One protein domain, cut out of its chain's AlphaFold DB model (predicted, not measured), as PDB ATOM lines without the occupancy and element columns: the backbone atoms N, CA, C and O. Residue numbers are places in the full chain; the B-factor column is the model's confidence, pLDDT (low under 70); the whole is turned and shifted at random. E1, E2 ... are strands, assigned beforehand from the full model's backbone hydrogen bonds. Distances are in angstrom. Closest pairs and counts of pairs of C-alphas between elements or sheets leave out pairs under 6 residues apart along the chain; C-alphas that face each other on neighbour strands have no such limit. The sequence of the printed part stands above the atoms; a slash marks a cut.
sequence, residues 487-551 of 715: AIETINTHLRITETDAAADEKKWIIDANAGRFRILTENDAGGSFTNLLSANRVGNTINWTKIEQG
ATOM      1  N   ALA A 487     -56.814 -52.344  13.376       50.91
ATOM      2  CA  ALA A 487     -57.933 -51.883  14.203       50.91
ATOM      3  C   ALA A 487     -57.921 -50.354  14.370       50.91
ATOM      4  O   ALA A 487     -56.854 -49.750  14.518       50.91
ATOM      5  N   ILE A 488     -59.111 -49.743  14.367       51.34
ATOM      6  CA  ILE A 488     -59.338 -48.356  14.783       51.34
ATOM      7  C   ILE A 488     -60.075 -48.376  16.122       51.34
ATOM      8  O   ILE A 488     -61.214 -48.824  16.199       51.34
ATOM      9  N   GLU A 489     -59.431 -47.856  17.165       53.19
ATOM     10  CA  GLU A 489     -60.021 -47.731  18.500       53.19
ATOM     11  C   GLU A 489     -60.088 -46.256  18.912       53.19
ATOM     12  O   GLU A 489     -59.080 -45.541  18.901       53.19
ATOM     13  N   THR A 490     -61.274 -45.795  19.314       51.88
ATOM     14  CA  THR A 490     -61.440 -44.529  20.036       51.88
ATOM     15  C   THR A 490     -61.333 -44.787  21.531       51.88
ATOM     16  O   THR A 490     -62.292 -45.224  22.164       51.88
ATOM     17  N   ILE A 491     -60.170 -44.489  22.112       49.66
ATOM     18  CA  ILE A 491     -59.934 -44.620  23.554       49.66
ATOM     19  C   ILE A 491     -59.670 -43.224  24.117       49.66
ATOM     20  O   ILE A 491     -58.694 -42.580  23.734       49.66
ATOM     21  N   ASN A 492     -60.528 -42.748  25.026       51.91
ATOM     22  CA  ASN A 492     -60.284 -41.573  25.875       51.91
ATOM     23  C   ASN A 492     -59.636 -40.369  25.146       51.91
ATOM     24  O   ASN A 492     -58.581 -39.896  25.568       51.91
ATOM     25  N   THR A 493     -60.292 -39.866  24.088       60.28
ATOM     26  CA  THR A 493     -59.951 -38.672  23.262       60.28
ATOM     27  C   THR A 493     -58.950 -38.839  22.110       60.28
ATOM     28  O   THR A 493     -58.606 -37.843  21.470       60.28
ATOM     29  N   HIS A 494     -58.525 -40.061  21.779       69.81
ATOM     30  CA  HIS A 494     -57.522 -40.303  20.730       69.81
ATOM     31  C   HIS A 494     -57.973 -41.344  19.701       69.81
ATOM     32  O   HIS A 494     -58.740 -42.250  20.028       69.81
ATOM     33  N   LEU A 495     -57.458 -41.225  18.474       76.88
ATOM     34  CA  LEU A 495     -57.578 -42.231  17.418       76.88
ATOM     35  C   LEU A 495     -56.296 -43.063  17.388       76.88
ATOM     36  O   LEU A 495     -55.216 -42.506  17.176       76.88
ATOM     37  N   ARG A 496     -56.409 -44.379  17.587       76.00
ATOM     38  CA  ARG A 496     -55.280 -45.315  17.547       76.00
ATOM     39  C   ARG A 496     -55.371 -46.246  16.341       76.00
ATOM     40  O   ARG A 496     -56.435 -46.793  16.079       76.00
ATOM     41  N   ILE A 497     -54.235 -46.452  15.678       78.31
ATOM     42  CA  ILE A 497     -54.020 -47.461  14.638       78.31
ATOM     43  C   ILE A 497     -52.899 -48.386  15.119       78.31
ATOM     44  O   ILE A 497     -51.834 -47.913  15.525       78.31
ATOM     45  N   THR A 498     -53.141 -49.693  15.076       74.50
ATOM     46  CA  THR A 498     -52.170 -50.727  15.459       74.50
ATOM     47  C   THR A 498     -51.990 -51.690  14.291       74.50
ATOM     48  O   THR A 498     -52.979 -52.129  13.709       74.50
ATOM     49  N   GLU A 499     -50.739 -51.982  13.946       71.50
ATOM     50  CA  GLU A 499     -50.364 -53.094  13.067       71.50
ATOM     51  C   GLU A 499     -50.090 -54.322  13.942       71.50
ATOM     52  O   GLU A 499     -49.372 -54.195  14.931       71.50
ATOM     53  N   THR A 500     -50.711 -55.467  13.643       64.75
ATOM     54  CA  THR A 500     -50.608 -56.692  14.457       64.75
ATOM     55  C   THR A 500     -50.180 -57.877  13.592       64.75
ATOM     56  O   THR A 500     -51.016 -58.671  13.158       64.75
ATOM     57  N   ASP A 501     -48.887 -57.972  13.282       62.38
ATOM     58  CA  ASP A 501     -48.284 -59.079  12.524       62.38
ATOM     59  C   ASP A 501     -47.548 -60.105  13.416       62.38
ATOM     60  O   ASP A 501     -46.905 -61.033  12.919       62.38
ATOM     61  N   ALA A 502     -47.725 -59.999  14.736       53.94
ATOM     62  CA  ALA A 502     -47.197 -60.853  15.796       53.94
ATOM     63  C   ALA A 502     -45.661 -60.892  15.915       53.94
ATOM     64  O   ALA A 502     -45.123 -61.749  16.630       53.94
ATOM     65  N   ALA A 503     -44.944 -59.982  15.252       57.28
ATOM     66  CA  ALA A 503     -43.506 -59.811  15.405       57.28
ATOM     67  C   ALA A 503     -43.182 -58.748  16.478       57.28
ATOM     68  O   ALA A 503     -43.982 -57.861  16.756       57.28
ATOM     69  N   ALA A 504     -42.011 -58.859  17.126       53.12
ATOM     70  CA  ALA A 504     -41.574 -57.978  18.225       53.12
ATOM     71  C   ALA A 504     -41.133 -56.569  17.749       53.12
ATOM     72  O   ALA A 504     -40.086 -56.049  18.154       53.12
ATOM     73  N   ASP A 505     -41.874 -56.013  16.798       60.97
ATOM     74  CA  ASP A 505     -41.676 -54.729  16.140       60.97
ATOM     75  C   ASP A 505     -42.987 -54.104  15.633       60.97
ATOM     76  O   ASP A 505     -42.937 -53.116  14.894       60.97
ATOM     77  N   GLU A 506     -44.146 -54.602  16.062       62.78
ATOM     78  CA  GLU A 506     -45.452 -54.030  15.723       62.78
ATOM     79  C   GLU A 506     -45.513 -52.512  16.045       62.78
ATOM     80  O   GLU A 506     -45.007 -52.020  17.065       62.78
ATOM     81  N   LYS A 507     -46.111 -51.715  15.148       70.75
ATOM     82  CA  LYS A 507     -46.119 -50.245  15.247       70.75
ATOM     83  C   LYS A 507     -47.494 -49.714  15.629       70.75
ATOM     84  O   LYS A 507     -48.512 -50.012  15.006       70.75
ATOM     85  N   LYS A 508     -47.511 -48.860  16.653       78.38
ATOM     86  CA  LYS A 508     -48.700 -48.127  17.099       78.38
ATOM     87  C   LYS A 508     -48.604 -46.682  16.641       78.38
ATOM     88  O   LYS A 508     -47.571 -46.044  16.834       78.38
ATOM     89  N   TRP A 509     -49.697 -46.159  16.100       82.12
ATOM     90  CA  TRP A 509     -49.849 -44.768  15.688       82.12
ATOM     91  C   TRP A 509     -51.041 -44.153  16.404       82.12
ATOM     92  O   TRP A 509     -52.110 -44.756  16.471       82.12
ATOM     93  N   ILE A 510     -50.859 -42.958  16.958       80.88
ATOM     94  CA  ILE A 510     -51.908 -42.267  17.708       80.88
ATOM     95  C   ILE A 510     -52.048 -40.843  17.194       80.88
ATOM     96  O   ILE A 510     -51.059 -40.121  17.091       80.88
ATOM     97  N   ILE A 511     -53.286 -40.431  16.935       85.06
ATOM     98  CA  ILE A 511     -53.655 -39.033  16.737       85.06
ATOM     99  C   ILE A 511     -54.347 -38.556  18.008       85.06
ATOM    100  O   ILE A 511     -55.391 -39.092  18.390       85.06
ATOM    101  N   ASP A 512     -53.758 -37.553  18.661       81.56
ATOM    102  CA  ASP A 512     -54.294 -36.981  19.887       81.56
ATOM    103  C   ASP A 512     -54.489 -35.466  19.873       81.56
ATOM    104  O   ASP A 512     -53.845 -34.716  19.135       81.56
ATOM    105  N   ALA A 513     -55.407 -35.024  20.733       74.44
ATOM    106  CA  ALA A 513     -55.594 -33.631  21.090       74.44
ATOM    107  C   ALA A 513     -55.550 -33.502  22.618       74.44
ATOM    108  O   ALA A 513     -56.540 -33.751  23.302       74.44
ATOM    109  N   ASN A 514     -54.402 -33.100  23.168       70.75
ATOM    110  CA  ASN A 514     -54.214 -32.986  24.614       70.75
ATOM    111  C   ASN A 514     -53.515 -31.673  25.000       70.75
ATOM    112  O   ASN A 514     -52.532 -31.257  24.383       70.75
ATOM    113  N   ALA A 515     -54.023 -31.022  26.052       70.69
ATOM    114  CA  ALA A 515     -53.474 -29.798  26.641       70.69
ATOM    115  C   ALA A 515     -53.223 -28.661  25.623       70.69
ATOM    116  O   ALA A 515     -52.201 -27.980  25.679       70.69
ATOM    117  N   GLY A 516     -54.145 -28.474  24.669       71.31
ATOM    118  CA  GLY A 516     -54.041 -27.442  23.628       71.31
ATOM    119  C   GLY A 516     -53.108 -27.796  22.467       71.31
ATOM    120  O   GLY A 516     -52.865 -26.955  21.606       71.31
ATOM    121  N   ARG A 517     -52.596 -29.030  22.403       77.44
ATOM    122  CA  ARG A 517     -51.758 -29.506  21.300       77.44
ATOM    123  C   ARG A 517     -52.452 -30.610  20.520       77.44
ATOM    124  O   ARG A 517     -53.046 -31.496  21.123       77.44
ATOM    125  N   PHE A 518     -52.324 -30.557  19.202       83.56
ATOM    126  CA  PHE A 518     -52.614 -31.667  18.300       83.56
ATOM    127  C   PHE A 518     -51.312 -32.422  18.036       83.56
ATOM    128  O   PHE A 518     -50.293 -31.777  17.767       83.56
ATOM    129  N   ARG A 519     -51.304 -33.752  18.136       86.31
ATOM    130  CA  ARG A 519     -50.090 -34.546  17.914       86.31
ATOM    131  C   ARG A 519     -50.380 -35.827  17.148       86.31
ATOM    132  O   ARG A 519     -51.445 -36.420  17.276       86.31
ATOM    133  N   ILE A 520     -49.370 -36.262  16.404       87.94
ATOM    134  CA  ILE A 520     -49.269 -37.602  15.837       87.94
ATOM    135  C   ILE A 520     -48.081 -38.276  16.517       87.94
ATOM    136  O   ILE A 520     -46.961 -37.758  16.463       87.94
ATOM    137  N   LEU A 521     -48.330 -39.400  17.181       85.50
ATOM    138  CA  LEU A 521     -47.337 -40.145  17.949       85.50
ATOM    139  C   LEU A 521     -47.148 -41.550  17.390       85.50
ATOM    140  O   LEU A 521     -48.075 -42.126  16.819       85.50
ATOM    141  N   THR A 522     -45.966 -42.113  17.623       85.00
ATOM    142  CA  THR A 522     -45.659 -43.516  17.339       85.00
ATOM    143  C   THR A 522     -45.023 -44.210  18.545       85.00
ATOM    144  O   THR A 522     -44.369 -43.564  19.371       85.00
ATOM    145  N   GLU A 523     -45.234 -45.517  18.668       80.81
ATOM    146  CA  GLU A 523     -44.650 -46.380  19.699       80.81
ATOM    147  C   GLU A 523     -44.350 -47.773  19.128       80.81
ATOM    148  O   GLU A 523     -45.041 -48.241  18.219       80.81
ATOM    149  N   ASN A 524     -43.338 -48.435  19.694       76.19
ATOM    150  CA  ASN A 524     -43.085 -49.856  19.475       76.19
ATOM    151  C   ASN A 524     -43.973 -50.736  20.377       76.19
ATOM    152  O   ASN A 524     -44.281 -50.378  21.516       76.19
ATOM    153  N   ASP A 525     -44.341 -51.910  19.890       66.62
ATOM    154  CA  ASP A 525     -45.164 -52.931  20.547       66.62
ATOM    155  C   ASP A 525     -44.705 -53.402  21.922       66.62
ATOM    156  O   ASP A 525     -45.555 -53.634  22.784       66.62
ATOM    157  N   ALA A 526     -43.388 -53.440  22.146       60.62
ATOM    158  CA  ALA A 526     -42.758 -53.781  23.420       60.62
ATOM    159  C   ALA A 526     -43.221 -52.887  24.588       60.62
ATOM    160  O   ALA A 526     -42.980 -53.220  25.749       60.62
ATOM    161  N   GLY A 527     -43.896 -51.773  24.281       62.47
ATOM    162  CA  GLY A 527     -44.390 -50.806  25.246       62.47
ATOM    163  C   GLY A 527     -43.251 -49.951  25.786       62.47
ATOM    164  O   GLY A 527     -42.157 -50.424  26.096       62.47
ATOM    165  N   GLY A 528     -43.482 -48.648  25.885       71.12
ATOM    166  CA  GLY A 528     -42.467 -47.730  26.366       71.12
ATOM    167  C   GLY A 528     -42.939 -46.287  26.357       71.12
ATOM    168  O   GLY A 528     -43.884 -45.917  27.048       71.12
ATOM    169  N   SER A 529     -42.199 -45.435  25.647       74.31
ATOM    170  CA  SER A 529     -42.502 -44.009  25.521       74.31
ATOM    171  C   SER A 529     -42.922 -43.683  24.096       74.31
ATOM    172  O   SER A 529     -42.183 -43.946  23.149       74.31
ATOM    173  N   PHE A 530     -44.084 -43.047  23.960       77.75
ATOM    174  CA  PHE A 530     -44.521 -42.467  22.697       77.75
ATOM    175  C   PHE A 530     -43.555 -41.380  22.232       77.75
ATOM    176  O   PHE A 530     -43.151 -40.508  23.006       77.75
ATOM    177  N   THR A 531     -43.240 -41.403  20.943       82.75
ATOM    178  CA  THR A 531     -42.425 -40.379  20.290       82.75
ATOM    179  C   THR A 531     -43.310 -39.531  19.384       82.75
ATOM    180  O   THR A 531     -44.099 -40.069  18.609       82.75
ATOM    181  N   ASN A 532     -43.201 -38.202  19.480       83.56
ATOM    182  CA  ASN A 532     -43.926 -37.304  18.582       83.56
ATOM    183  C   ASN A 532     -43.307 -37.379  17.179       83.56
ATOM    184  O   ASN A 532     -42.105 -37.162  17.034       83.56
ATOM    185  N   LEU A 533     -44.131 -37.603  16.159       84.50
ATOM    186  CA  LEU A 533     -43.755 -37.378  14.764       84.50
ATOM    187  C   LEU A 533     -44.038 -35.920  14.377       84.50
ATOM    188  O   LEU A 533     -43.146 -35.189  13.949       84.50
ATOM    189  N   LEU A 534     -45.279 -35.484  14.597       86.62
ATOM    190  CA  LEU A 534     -45.769 -34.139  14.304       86.62
ATOM    191  C   LEU A 534     -46.492 -33.592  15.531       86.62
ATOM    192  O   LEU A 534     -47.286 -34.296  16.156       86.62
ATOM    193  N   SER A 535     -46.266 -32.323  15.850       87.06
ATOM    194  CA  SER A 535     -47.027 -31.622  16.877       87.06
ATOM    195  C   SER A 535     -47.391 -30.210  16.426       87.06
ATOM    196  O   SER A 535     -46.630 -29.532  15.736       87.06
ATOM    197  N   ALA A 536     -48.578 -29.761  16.817       87.31
ATOM    198  CA  ALA A 536     -49.039 -28.398  16.619       87.31
ATOM    199  C   ALA A 536     -49.589 -27.852  17.934       87.31
ATOM    200  O   ALA A 536     -50.372 -28.516  18.614       87.31
ATOM    201  N   ASN A 537     -49.181 -26.641  18.303       88.06
ATOM    202  CA  ASN A 537     -49.663 -25.973  19.507       88.06
ATOM    203  C   ASN A 537     -50.721 -24.932  19.163       88.06
ATOM    204  O   ASN A 537     -50.479 -24.053  18.334       88.06
ATOM    205  N   ARG A 538     -51.863 -24.992  19.847       81.38
ATOM    206  CA  ARG A 538     -52.997 -24.097  19.639       81.38
ATOM    207  C   ARG A 538     -53.386 -23.401  20.936       81.38
ATOM    208  O   ARG A 538     -53.561 -24.036  21.972       81.38
ATOM    209  N   VAL A 539     -53.608 -22.092  20.861       80.06
ATOM    210  CA  VAL A 539     -54.224 -21.313  21.943       80.06
ATOM    211  C   VAL A 539     -55.455 -20.614  21.374       80.06
ATOM    212  O   VAL A 539     -55.353 -19.798  20.460       80.06
ATOM    213  N   GLY A 540     -56.639 -20.972  21.876       75.31
ATOM    214  CA  GLY A 540     -57.906 -20.521  21.294       75.31
ATOM    215  C   GLY A 540     -58.039 -20.961  19.831       75.31
ATOM    216  O   GLY A 540     -57.946 -22.151  19.537       75.31
ATOM    217  N   ASN A 541     -58.218 -19.996  18.924       76.31
ATOM    218  CA  ASN A 541     -58.360 -20.236  17.481       76.31
ATOM    219  C   ASN A 541     -57.047 -20.074  16.692       76.31
ATOM    220  O   ASN A 541     -57.058 -20.190  15.473       76.31
ATOM    221  N   THR A 542     -55.920 -19.784  17.351       75.25
ATOM    222  CA  THR A 542     -54.625 -19.569  16.682       75.25
ATOM    223  C   THR A 542     -53.726 -20.792  16.835       75.25
ATOM    224  O   THR A 542     -53.510 -21.268  17.952       75.25
ATOM    225  N   ILE A 543     -53.183 -21.293  15.720       81.06
ATOM    226  CA  ILE A 543     -52.079 -22.261  15.726       81.06
ATOM    227  C   ILE A 543     -50.786 -21.459  15.886       81.06
ATOM    228  O   ILE A 543     -50.409 -20.700  15.000       81.06
ATOM    229  N   ASN A 544     -50.126 -21.600  17.033       82.25
ATOM    230  CA  ASN A 544     -48.913 -20.847  17.354       82.25
ATOM    231  C   ASN A 544     -47.694 -21.394  16.608       82.25
ATOM    232  O   ASN A 544     -46.816 -20.632  16.220       82.25
ATOM    233  N   TRP A 545     -47.613 -22.717  16.462       82.56
ATOM    234  CA  TRP A 545     -46.554 -23.384  15.714       82.56
ATOM    235  C   TRP A 545     -46.962 -24.810  15.344       82.56
ATOM    236  O   TRP A 545     -47.753 -25.436  16.053       82.56
ATOM    237  N   THR A 546     -46.345 -25.319  14.277       81.69
ATOM    238  CA  THR A 546     -46.367 -26.724  13.851       81.69
ATOM    239  C   THR A 546     -44.921 -27.187  13.698       81.69
ATOM    240  O   THR A 546     -44.097 -26.453  13.152       81.69
ATOM    241  N   LYS A 547     -44.590 -28.372  14.207       82.25
ATOM    242  CA  LYS A 547     -43.222 -28.895  14.251       82.25
ATOM    243  C   LYS A 547     -43.196 -30.380  13.890       82.25
ATOM    244  O   LYS A 547     -43.958 -31.162  14.453       82.25
ATOM    245  N   ILE A 548     -42.268 -30.760  13.008       84.38
ATOM    246  CA  ILE A 548     -41.804 -32.147  12.866       84.38
ATOM    247  C   ILE A 548     -40.774 -32.380  13.969       84.38
ATOM    248  O   ILE A 548     -39.761 -31.683  14.054       84.38
ATOM    249  N   GLU A 549     -41.095 -33.271  14.896       77.00
ATOM    250  CA  GLU A 549     -40.367 -33.388  16.161       77.00
ATOM    251  C   GLU A 549     -39.122 -34.268  16.024       77.00
ATOM    252  O   GLU A 549     -38.136 -34.022  16.721       77.00
ATOM    253  N   GLN A 550     -39.150 -35.237  15.101       69.94
ATOM    254  CA  GLN A 550     -38.039 -36.122  14.749       69.94
ATOM    255  C   GLN A 550     -38.125 -36.559  13.276       69.94
ATOM    256  O   GLN A 550     -39.215 -36.600  12.707       69.94
ATOM    257  N   GLY A 551     -36.981 -36.925  12.690       75.31
ATOM    258  CA  GLY A 551     -36.873 -37.422  11.314       75.31
ATOM    259  C   GLY A 551     -36.539 -36.349  10.274       75.31
ATOM    260  O   GLY A 551     -36.551 -35.150  10.557       75.31
TER     261      GLY A 551
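What this domain is: This is residues 487 to 551 of the 715 residues of the protein "Peptidase S74 domain-containing protein" of marine sediment metagenome (UniProt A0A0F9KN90). One twisted sheet of six strands makes nearly the whole picture: the chain zigzags back and forth from E1 at one edge to E6 at the other, a single elongated slab with both faces bare of any named helix. E5 bends along its length, and the loops after E2 and E4 lie beyond the same end of the sheet's inner strands. The printed part has 65 residues with six named strands and no named helix; the sheet's order is E1, E2, E3, E4, E5, E6, antiparallel throughout, and the class is all strand. It is only just loose, close to compact, with a radius of gyration of the C-alphas of 13.2 A, and it spans 42 by 27 by 15 A.

Where its parts are: Find C-alpha 487 at (-57.933, -51.883, 14.203); there E1 begins and runs over residues 487 to 491. E2 follows at residues 494 to 499. Look next for E3 at residues 507 to 514, 21.2 A from first to last C-alpha, and for E4 at residues 517 to 524, 22.2 A long. E4 starts at C-alpha 517, at (-51.758, -29.506, 21.300). E5, residues 531 to 539, is the longest strand by residues and measures 22.5 A; it bends by 70 degrees at residue 534. E6, residues 542 to 548, covers 18.4 A and ends at C-alpha 548, at (-41.804, -32.147, 12.866).

How they stand to each other: Start at the edge strand E1, which forms a hairpin with E2 at 152 degrees; N 496 and O 489 are 3.2 A apart, within hydrogen-bond range. E2 and E3 are antiparallel at 175 degrees, with N 497 and O 509 at 2.8 A. Between E3 and E4, at 159 degrees, look for N 521 and O 510 at 2.8 A; the C-alphas of Ala 513 and Phe 518 face each other at 4.5 A. E4 and E5 stand antiparallel at 169 degrees, with N 536 and O 518 at 2.8 A. The last hairpin, E5 and E6, stands at 167 degrees, with N 544 and O 537 at 2.8 A. The six strands form a meander, each strand the antiparallel neighbour of the one before. The edge strands E1 and E6 are apart, and so are, for instance, E2 and E5.

The domain as a whole: The two C-alphas farthest apart are those of Ala 503 and Asn 541, at 42.3 A. The printed part has no cut. The links E1 to E2, E3 to E4 and E5 to E6 are tight, those from E2 to E3 and E4 to E5 are short, and there is no long link. The mean pLDDT of the printed part is 73.5; it is under 70 at residues 487 to 494, 500 to 506, 525 to 527 and 550.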